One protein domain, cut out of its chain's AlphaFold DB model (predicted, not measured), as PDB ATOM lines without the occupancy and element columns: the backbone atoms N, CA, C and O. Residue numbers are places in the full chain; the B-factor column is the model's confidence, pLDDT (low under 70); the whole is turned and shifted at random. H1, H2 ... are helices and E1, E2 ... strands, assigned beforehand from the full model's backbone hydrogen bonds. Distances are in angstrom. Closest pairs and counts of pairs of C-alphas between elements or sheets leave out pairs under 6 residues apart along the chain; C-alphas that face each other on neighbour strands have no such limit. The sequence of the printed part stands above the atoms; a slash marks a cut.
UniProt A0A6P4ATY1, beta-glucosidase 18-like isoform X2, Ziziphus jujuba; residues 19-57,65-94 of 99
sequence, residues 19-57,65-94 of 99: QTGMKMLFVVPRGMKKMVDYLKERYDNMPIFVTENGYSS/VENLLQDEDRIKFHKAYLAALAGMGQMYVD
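What this domain is: This is residues 19 to 57 and 65 to 94 of the 99 residues of the protein "beta-glucosidase 18-like isoform X2" of Ziziphus jujuba (UniProt A0A6P4ATY1). Two helices, H1 and H3, run the same way but offset lengthwise, the first residues of H1 meeting the last of H3, with a small two-strand parallel sheet, E1 and E2, near that junction and short H2 at one far end. The printed part has 69 residues, with three named helices and two named strands in the order H1, E1, H2, H3, E2; helices hold 33 of the 39 residues in named elements, and the class is mostly helix. The whole is a loose rod, radius of gyration of the C-alphas 13.9 A, spanning 46 by 22 by 17 A.

Where its parts are: H1, residues 29 to 42, begins at C-alpha (-47.256, 19.114, 45.459) and is 20.2 A long. E1 is residues 48 to 50, H2 65 to 69. H3, residues 72 to 85, is 20.0 A long. E2, residues 91 to 93, ends at C-alpha (-43.591, 32.381, 41.929).

How they stand to each other: Residues 29 to 33 of H1 touch residues 80 to 85 of H3, at a shallow tilt of 31 degrees; the closest C-alphas, of Pro 29 and Tyr 81, are 4.8 A apart. E1 and E2 are parallel at 20 degrees, with N 50 and O 92 within hydrogen-bond range at 2.9 A. H2 and H3 are apart. In H1, H2 and H3 every O i to N i+4 pair is within hydrogen-bond range.

The domain as a whole: Residues 58 to 64 are not printed; C-alphas 57 and 65 are 13.5 A apart. Residues 89 to 94 have pLDDT under 70.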
ATOM      1  N   GLN A  19     -46.898  15.607  57.018       88.75
ATOM      2  CA  GLN A  19     -47.281  16.723  57.888       88.75
ATOM      3  C   GLN A  19     -46.067  17.620  58.167       88.75
ATOM      4  O   GLN A  19     -44.987  17.102  58.468       88.75
ATOM      5  N   THR A  20     -46.250  18.938  58.117       89.31
ATOM      6  CA  THR A  20     -45.228  19.938  58.487       89.31
ATOM      7  C   THR A  20     -45.151  20.137  60.016       89.31
ATOM      8  O   THR A  20     -45.816  19.424  60.778       89.31
ATOM      9  N   GLY A  21     -44.346  21.095  60.482       89.19
ATOM     10  CA  GLY A  21     -44.321  21.571  61.872       89.19
ATOM     11  C   GLY A  21     -45.656  22.149  62.346       89.19
ATOM     12  O   GLY A  21     -46.030  21.988  63.507       89.19
ATOM     13  N   MET A  22     -46.451  22.716  61.437       85.75
ATOM     14  CA  MET A  22     -47.825  23.129  61.715       85.75
ATOM     15  C   MET A  22     -48.790  21.975  61.441       85.75
ATOM     16  O   MET A  22     -48.942  21.535  60.303       85.75
ATOM     17  N   LYS A  23     -49.506  21.520  62.478       86.00
ATOM     18  CA  LYS A  23     -50.426  20.362  62.416       86.00
ATOM     19  C   LYS A  23     -51.480  20.438  61.304       86.00
ATOM     20  O   LYS A  23     -51.924  19.407  60.817       86.00
ATOM     21  N   MET A  24     -51.870  21.648  60.908       83.88
ATOM     22  CA  MET A  24     -52.893  21.885  59.885       83.88
ATOM     23  C   MET A  24     -52.347  21.883  58.449       83.88
ATOM     24  O   MET A  24     -53.134  21.921  57.504       83.88
ATOM     25  N   LEU A  25     -51.023  21.862  58.265       84.31
ATOM     26  CA  LEU A  25     -50.377  21.992  56.962       84.31
ATOM     27  C   LEU A  25     -49.676  20.690  56.560       84.31
ATOM     28  O   LEU A  25     -48.863  20.133  57.306       84.31
ATOM     29  N   PHE A  26     -49.975  20.242  55.341       89.38
ATOM     30  CA  PHE A  26     -49.449  19.023  54.731       89.38
ATOM     31  C   PHE A  26     -48.763  19.338  53.399       89.38
ATOM     32  O   PHE A  26     -49.173  20.237  52.666       89.38
ATOM     33  N   VAL A  27     -47.737  18.561  53.067       91.19
ATOM     34  CA  VAL A  27     -46.978  18.658  51.816       91.19
ATOM     35  C   VAL A  27     -47.747  17.943  50.705       91.19
ATOM     36  O   VAL A  27     -47.788  16.713  50.677       91.19
ATOM     37  N   VAL A  28     -48.347  18.702  49.776       92.06
ATOM     38  CA  VAL A  28     -49.207  18.169  48.695       92.06
ATOM     39  C   VAL A  28     -48.868  18.767  47.309       92.06
ATOM     40  O   VAL A  28     -49.705  19.436  46.695       92.06
ATOM     41  N   PRO A  29     -47.680  18.500  46.727       90.94
ATOM     42  CA  PRO A  29     -47.256  19.114  45.459       90.94
ATOM     43  C   PRO A  29     -48.197  18.814  44.280       90.94
ATOM     44  O   PRO A  29     -48.502  19.679  43.463       90.94
ATOM     45  N   ARG A  30     -48.736  17.588  44.210       90.31
ATOM     46  CA  ARG A  30     -49.719  17.207  43.177       90.31
ATOM     47  C   ARG A  30     -51.034  17.986  43.303       90.31
ATOM     48  O   ARG A  30     -51.700  18.213  42.298       90.31
ATOM     49  N   GLY A  31     -51.412  18.372  44.522       88.25
ATOM     50  CA  GLY A  31     -52.606  19.175  44.790       88.25
ATOM     51  C   GLY A  31     -52.468  20.591  44.238       88.25
ATOM     52  O   GLY A  31     -53.374  21.070  43.564       88.25
ATOM     53  N   MET A  32     -51.294  21.203  44.426       89.50
ATOM     54  CA  MET A  32     -50.936  22.492  43.825       89.50
ATOM     55  C   MET A  32     -51.085  22.457  42.297       89.50
ATOM     56  O   MET A  32     -51.767  23.309  41.736       89.50
ATOM     57  N   LYS A  33     -50.541  21.428  41.624       89.12
ATOM     58  CA  LYS A  33     -50.706  21.274  40.169       89.12
ATOM     59  C   LYS A  33     -52.183  21.272  39.754       89.12
ATOM     60  O   LYS A  33     -52.578  22.046  38.891       89.12
ATOM     61  N   LYS A  34     -53.002  20.430  40.397       90.62
ATOM     62  CA  LYS A  34     -54.441  20.330  40.096       90.62
ATOM     63  C   LYS A  34     -55.174  21.653  40.306       90.62
ATOM     64  O   LYS A  34     -56.047  21.992  39.517       90.62
ATOM     65  N   MET A  35     -54.827  22.390  41.360       89.94
ATOM     66  CA  MET A  35     -55.425  23.696  41.627       89.94
ATOM     67  C   MET A  35     -55.085  24.697  40.522       89.94
ATOM     68  O   MET A  35     -55.966  25.395  40.036       89.94
ATOM     69  N   VAL A  36     -53.825  24.740  40.094       88.25
ATOM     70  CA  VAL A  36     -53.377  25.615  39.003       88.25
ATOM     71  C   VAL A  36     -54.067  25.257  37.691       88.25
ATOM     72  O   VAL A  36     -54.547  26.159  37.010       88.25
ATOM     73  N   ASP A  37     -54.160  23.966  37.352       89.50
ATOM     74  CA  ASP A  37     -54.878  23.500  36.157       89.50
ATOM     75  C   ASP A  37     -56.345  23.971  36.188       89.50
ATOM     76  O   ASP A  37     -56.826  24.564  35.223       89.50
ATOM     77  N   TYR A  38     -57.026  23.796  37.329       90.94
ATOM     78  CA  TYR A  38     -58.404  24.253  37.522       90.94
ATOM     79  C   TYR A  38     -58.550  25.769  37.349       90.94
ATOM     80  O   TYR A  38     -59.478  26.236  36.696       90.94
ATOM     81  N   LEU A  39     -57.640  26.557  37.923       89.69
ATOM     82  CA  LEU A  39     -57.690  28.015  37.819       89.69
ATOM     83  C   LEU A  39     -57.451  28.492  36.386       89.69
ATOM     84  O   LEU A  39     -58.113  29.431  35.948       89.69
ATOM     85  N   LYS A  40     -56.551  27.834  35.646       87.69
ATOM     86  CA  LYS A  40     -56.339  28.121  34.223       87.69
ATOM     87  C   LYS A  40     -57.606  27.871  33.419       87.69
ATOM     88  O   LYS A  40     -57.989  28.729  32.634       87.69
ATOM     89  N   GLU A  41     -58.279  26.749  33.640       91.62
ATOM     90  CA  GLU A  41     -59.547  26.450  32.971       91.62
ATOM     91  C   GLU A  41     -60.645  27.451  33.370       91.62
ATOM     92  O   GLU A  41     -61.354  27.994  32.526       91.62
ATOM     93  N   ARG A  42     -60.753  27.759  34.665       93.94
ATOM     94  CA  ARG A  42     -61.819  28.600  35.222       93.94
ATOM     95  C   ARG A  42     -61.717  30.075  34.828       93.94
ATOM     96  O   ARG A  42     -62.747  30.760  34.826       93.94
ATOM     97  N   TYR A  43     -60.509  30.565  34.566       90.50
ATOM     98  CA  TYR A  43     -60.216  31.977  34.303       90.50
ATOM     99  C   TYR A  43     -59.540  32.202  32.943       90.50
ATOM    100  O   TYR A  43     -58.708  33.099  32.819       90.50
ATOM    101  N   ASP A  44     -59.900  31.394  31.943       90.44
ATOM    102  CA  ASP A  44     -59.508  31.572  30.534       90.44
ATOM    103  C   ASP A  44     -57.989  31.726  30.333       90.44
ATOM    104  O   ASP A  44     -57.487  32.633  29.674       90.44
ATOM    105  N   ASN A  45     -57.237  30.842  30.993       87.06
ATOM    106  CA  ASN A  45     -55.780  30.764  30.948       87.06
ATOM    107  C   ASN A  45     -55.064  32.090  31.290       87.06
ATOM    108  O   ASN A  45     -53.963  32.356  30.804       87.06
ATOM    109  N   MET A  46     -55.669  32.921  32.147       86.50
ATOM    110  CA  MET A  46     -55.039  34.141  32.657       86.50
ATOM    111  C   MET A  46     -53.745  33.812  33.436       86.50
ATOM    112  O   MET A  46     -53.697  32.788  34.125       86.50
ATOM    113  N   PRO A  47     -52.702  34.670  33.394       85.12
ATOM    114  CA  PRO A  47     -51.462  34.432  34.131       85.12
ATOM    115  C   PRO A  47     -51.696  34.263  35.636       85.12
ATOM    116  O   PRO A  47     -52.408  35.060  36.261       85.12
ATOM    117  N   ILE A  48     -51.069  33.237  36.218       84.31
ATOM    118  CA  ILE A  48     -51.192  32.892  37.641       84.31
ATOM    119  C   ILE A  48     -49.885  33.222  38.362       84.31
ATOM    120  O   ILE A  48     -48.798  32.842  37.918       84.31
ATOM    121  N   PHE A  49     -50.022  33.888  39.506       83.19
ATOM    122  CA  PHE A  49     -48.926  34.225  40.406       83.19
ATOM    123  C   PHE A  49     -49.135  33.472  41.721       83.19
ATOM    124  O   PHE A  49     -50.163  33.639  42.377       83.19
ATOM    125  N   VAL A  50     -48.178  32.623  42.094       83.50
ATOM    126  CA  VAL A  50     -48.142  32.009  43.427       83.50
ATOM    127  C   VAL A  50     -47.387  32.971  44.323       83.50
ATOM    128  O   VAL A  50     -46.169  33.075  44.212       83.50
ATOM    129  N   THR A  51     -48.117  33.699  45.164       82.75
ATOM    130  CA  THR A  51     -47.530  34.724  46.035       82.75
ATOM    131  C   THR A  51     -46.958  34.142  47.321       82.75
ATOM    132  O   THR A  51     -46.049  34.715  47.904       82.75
ATOM    133  N   GLU A  52     -47.471  32.994  47.772       83.50
ATOM    134  CA  GLU A  52     -47.054  32.368  49.026       83.50
ATOM    135  C   GLU A  52     -47.065  30.838  48.899       83.50
ATOM    136  O   GLU A  52     -48.073  30.230  48.532       83.50
ATOM    137  N   ASN A  53     -45.938  30.200  49.224       85.06
ATOM    138  CA  ASN A  53     -45.837  28.751  49.406       85.06
ATOM    139  C   ASN A  53     -44.692  28.441  50.380       85.06
ATOM    140  O   ASN A  53     -43.520  28.506  50.004       85.06
ATOM    141  N   GLY A  54     -45.027  28.125  51.631       87.12
ATOM    142  CA  GLY A  54     -44.061  27.973  52.721       87.12
ATOM    143  C   GLY A  54     -44.064  26.589  53.363       87.12
ATOM    144  O   GLY A  54     -45.057  25.862  53.319       87.12
ATOM    145  N   TYR A  55     -42.945  26.249  54.003       89.44
ATOM    146  CA  TYR A  55     -42.788  25.047  54.813       89.44
ATOM    147  C   TYR A  55     -42.532  25.433  56.269       89.44
ATOM    148  O   TYR A  55     -41.653  26.245  56.548       89.44
ATOM    149  N   SER A  56     -43.291  24.842  57.191       89.31
ATOM    150  CA  SER A  56     -43.031  24.957  58.626       89.31
ATOM    151  C   SER A  56     -42.202  23.762  59.086       89.31
ATOM    152  O   SER A  56     -42.630  22.617  58.927       89.31
ATOM    153  N   SER A  57     -41.034  24.019  59.661       88.50
ATOM    154  CA  SER A  57     -40.114  22.975  60.117       88.50
ATOM    155  C   SER A  57     -40.535  22.413  61.477       88.50
ATOM    156  O   SER A  57     -41.100  23.116  62.316       88.50
ATOM    157  N   VAL A  65     -28.194  26.075  66.344       87.81
ATOM    158  CA  VAL A  65     -28.265  26.926  65.141       87.81
ATOM    159  C   VAL A  65     -27.700  26.208  63.917       87.81
ATOM    160  O   VAL A  65     -28.287  26.279  62.842       87.81
ATOM    161  N   GLU A  66     -26.613  25.456  64.075       89.88
ATOM    162  CA  GLU A  66     -25.990  24.710  62.980       89.88
ATOM    163  C   GLU A  66     -26.948  23.678  62.369       89.88
ATOM    164  O   GLU A  66     -26.943  23.493  61.153       89.88
ATOM    165  N   ASN A  67     -27.809  23.064  63.186       85.94
ATOM    166  CA  ASN A  67     -28.827  22.124  62.717       85.94
ATOM    167  C   ASN A  67     -29.978  22.856  62.015       85.94
ATOM    168  O   ASN A  67     -30.447  22.394  60.980       85.94
ATOM    169  N   LEU A  68     -30.381  24.032  62.513       86.56
ATOM    170  CA  LEU A  68     -31.424  24.858  61.882       86.56
ATOM    171  C   LEU A  68     -31.034  25.330  60.473       86.56
ATOM    172  O   LEU A  68     -31.897  25.516  59.613       86.56
ATOM    173  N   LEU A  69     -29.736  25.526  60.225       88.88
ATOM    174  CA  LEU A  69     -29.222  25.876  58.899       88.88
ATOM    175  C   LEU A  69     -29.343  24.713  57.899       88.88
ATOM    176  O   LEU A  69     -29.454  24.957  56.697       88.88
ATOM    177  N   GLN A  70     -29.369  23.466  58.376       90.69
ATOM    178  CA  GLN A  70     -29.501  22.255  57.560       90.69
ATOM    179  C   GLN A  70     -30.975  21.843  57.386       90.69
ATOM    180  O   GLN A  70     -31.364  20.711  57.662       90.69
ATOM    181  N   ASP A  71     -31.817  22.764  56.906       89.19
ATOM    182  CA  ASP A  71     -33.249  22.501  56.690       89.19
ATOM    183  C   ASP A  71     -33.507  21.743  55.373       89.19
ATOM    184  O   ASP A  71     -33.949  22.295  54.355       89.19
ATOM    185  N   GLU A  72     -33.192  20.449  55.378       92.12
ATOM    186  CA  GLU A  72     -33.400  19.573  54.226       92.12
ATOM    187  C   GLU A  72     -34.872  19.434  53.834       92.12
ATOM    188  O   GLU A  72     -35.184  19.259  52.652       92.12
ATOM    189  N   ASP A  73     -35.781  19.484  54.805       90.88
ATOM    190  CA  ASP A  73     -37.200  19.251  54.564       90.88
ATOM    191  C   ASP A  73     -37.834  20.424  53.819       90.88
ATOM    192  O   ASP A  73     -38.563  20.205  52.845       90.88
ATOM    193  N   ARG A  74     -37.466  21.665  54.162       92.19
ATOM    194  CA  ARG A  74     -37.831  22.853  53.379       92.19
ATOM    195  C   ARG A  74     -37.264  22.785  51.961       92.19
ATOM    196  O   ARG A  74     -37.964  23.111  50.999       92.19
ATOM    197  N   ILE A  75     -36.027  22.312  51.790       92.75
ATOM    198  CA  ILE A  75     -35.430  22.130  50.454       92.75
ATOM    199  C   ILE A  75     -36.224  21.096  49.644       92.75
ATOM    200  O   ILE A  75     -36.569  21.352  48.485       92.75
ATOM    201  N   LYS A  76     -36.540  19.937  50.235       93.44
ATOM    202  CA  LYS A  76     -37.347  18.877  49.603       93.44
ATOM    203  C   LYS A  76     -38.740  19.394  49.242       93.44
ATOM    204  O   LYS A  76     -39.203  19.145  48.128       93.44
ATOM    205  N   PHE A  77     -39.368  20.162  50.133       92.12
ATOM    206  CA  PHE A  77     -40.651  20.817  49.899       92.12
ATOM    207  C   PHE A  77     -40.613  21.716  48.661       92.12
ATOM    208  O   PHE A  77     -41.369  21.481  47.715       92.12
ATOM    209  N   HIS A  78     -39.703  22.694  48.608       91.81
ATOM    210  CA  HIS A  78     -39.646  23.620  47.473       91.81
ATOM    211  C   HIS A  78     -39.314  22.901  46.165       91.81
ATOM    212  O   HIS A  78     -39.965  23.161  45.155       91.81
ATOM    213  N   LYS A  79     -38.380  21.939  46.177       93.38
ATOM    214  CA  LYS A  79     -38.072  21.117  44.993       93.38
ATOM    215  C   LYS A  79     -39.302  20.369  44.485       93.38
ATOM    216  O   LYS A  79     -39.552  20.364  43.284       93.38
ATOM    217  N   ALA A  80     -40.079  19.760  45.379       92.56
ATOM    218  CA  ALA A  80     -41.257  18.996  44.993       92.56
ATOM    219  C   ALA A  80     -42.360  19.884  44.394       92.56
ATOM    220  O   ALA A  80     -42.972  19.500  43.396       92.56
ATOM    221  N   TYR A  81     -42.599  21.072  44.959       91.06
ATOM    222  CA  TYR A  81     -43.578  22.022  44.417       91.06
ATOM    223  C   TYR A  81     -43.113  22.629  43.093       91.06
ATOM    224  O   TYR A  81     -43.886  22.636  42.142       91.06
ATOM    225  N   LEU A  82     -41.849  23.048  42.980       91.12
ATOM    226  CA  LEU A  82     -41.295  23.526  41.710       91.12
ATOM    227  C   LEU A  82     -41.366  22.445  40.626       91.12
ATOM    228  O   LEU A  82     -41.760  22.740  39.505       91.12
ATOM    229  N   ALA A  83     -41.070  21.185  40.958       92.38
ATOM    230  CA  ALA A  83     -41.199  20.069  40.023       92.38
ATOM    231  C   ALA A  83     -42.656  19.806  39.609       92.38
ATOM    232  O   ALA A  83     -42.918  19.527  38.444       92.38
ATOM    233  N   ALA A  84     -43.616  19.922  40.533       90.62
ATOM    234  CA  ALA A  84     -45.038  19.780  40.213       90.62
ATOM    235  C   ALA A  84     -45.561  20.912  39.313       90.62
ATOM    236  O   ALA A  84     -46.521  20.706  38.568       90.62
ATOM    237  N   LEU A  85     -44.936  22.088  39.397       88.31
ATOM    238  CA  LEU A  85     -45.247  23.268  38.597       88.31
ATOM    239  C   LEU A  85     -44.431  23.355  37.296       88.31
ATOM    240  O   LEU A  85     -44.788  24.113  36.393       88.31
ATOM    241  N   ALA A  86     -43.361  22.569  37.172       88.50
ATOM    242  CA  ALA A  86     -42.484  22.579  36.014       88.50
ATOM    243  C   ALA A  86     -43.268  22.251  34.733       88.50
ATOM    244  O   ALA A  86     -44.039  21.294  34.672       88.50
ATOM    245  N   GLY A  87     -43.084  23.076  33.702       79.88
ATOM    246  CA  GLY A  87     -43.782  22.941  32.420       79.88
ATOM    247  C   GLY A  87     -45.168  23.593  32.369       79.88
ATOM    248  O   GLY A  87     -45.776  23.631  31.301       79.88
ATOM    249  N   MET A  88     -45.672  24.166  33.467       75.88
ATOM    250  CA  MET A  88     -46.978  24.827  33.488       75.88
ATOM    251  C   MET A  88     -46.959  26.283  32.981       75.88
ATOM    252  O   MET A  88     -47.495  27.153  33.653       75.88
ATOM    253  N   GLY A  89     -46.469  26.558  31.766       67.06
ATOM    254  CA  GLY A  89     -46.663  27.853  31.069       67.06
ATOM    255  C   GLY A  89     -46.356  29.116  31.902       67.06
ATOM    256  O   GLY A  89     -45.493  29.081  32.771       67.06
ATOM    257  N   GLN A  90     -47.049  30.236  31.642       61.59
ATOM    258  CA  GLN A  90     -46.884  31.499  32.389       61.59
ATOM    259  C   GLN A  90     -47.295  31.350  33.861       61.59
ATOM    260  O   GLN A  90     -48.451  31.564  34.236       61.59
ATOM    261  N   MET A  91     -46.325  30.986  34.692       64.75
ATOM    262  CA  MET A  91     -46.443  30.948  36.135       64.75
ATOM    263  C   MET A  91     -45.280  31.714  36.749       64.75
ATOM    264  O   MET A  91     -44.117  31.447  36.449       64.75
ATOM    265  N   TYR A  92     -45.612  32.647  37.629       67.56
ATOM    266  CA  TYR A  92     -44.643  33.409  38.399       67.56
ATOM    267  C   TYR A  92     -44.774  32.997  39.863       67.56
ATOM    268  O   TYR A  92     -45.880  32.942  40.402       67.56
ATOM    269  N   VAL A  93     -43.653  32.667  40.494       65.75
ATOM    270  CA  VAL A  93     -43.591  32.381  41.929       65.75
ATOM    271  C   VAL A  93     -42.936  33.590  42.574       65.75
ATOM    272  O   VAL A  93     -41.768  33.861  42.299       65.75
ATOM    273  N   ASP A  94     -43.692  34.329  43.377       60.59
ATOM    274  CA  ASP A  94     -43.116  35.378  44.208       60.59
ATOM    275  C   ASP A  94     -42.436  34.693  45.396       60.59
ATOM    276  O   ASP A  94     -43.070  34.003  46.196       60.59
TER     277      ASP A  94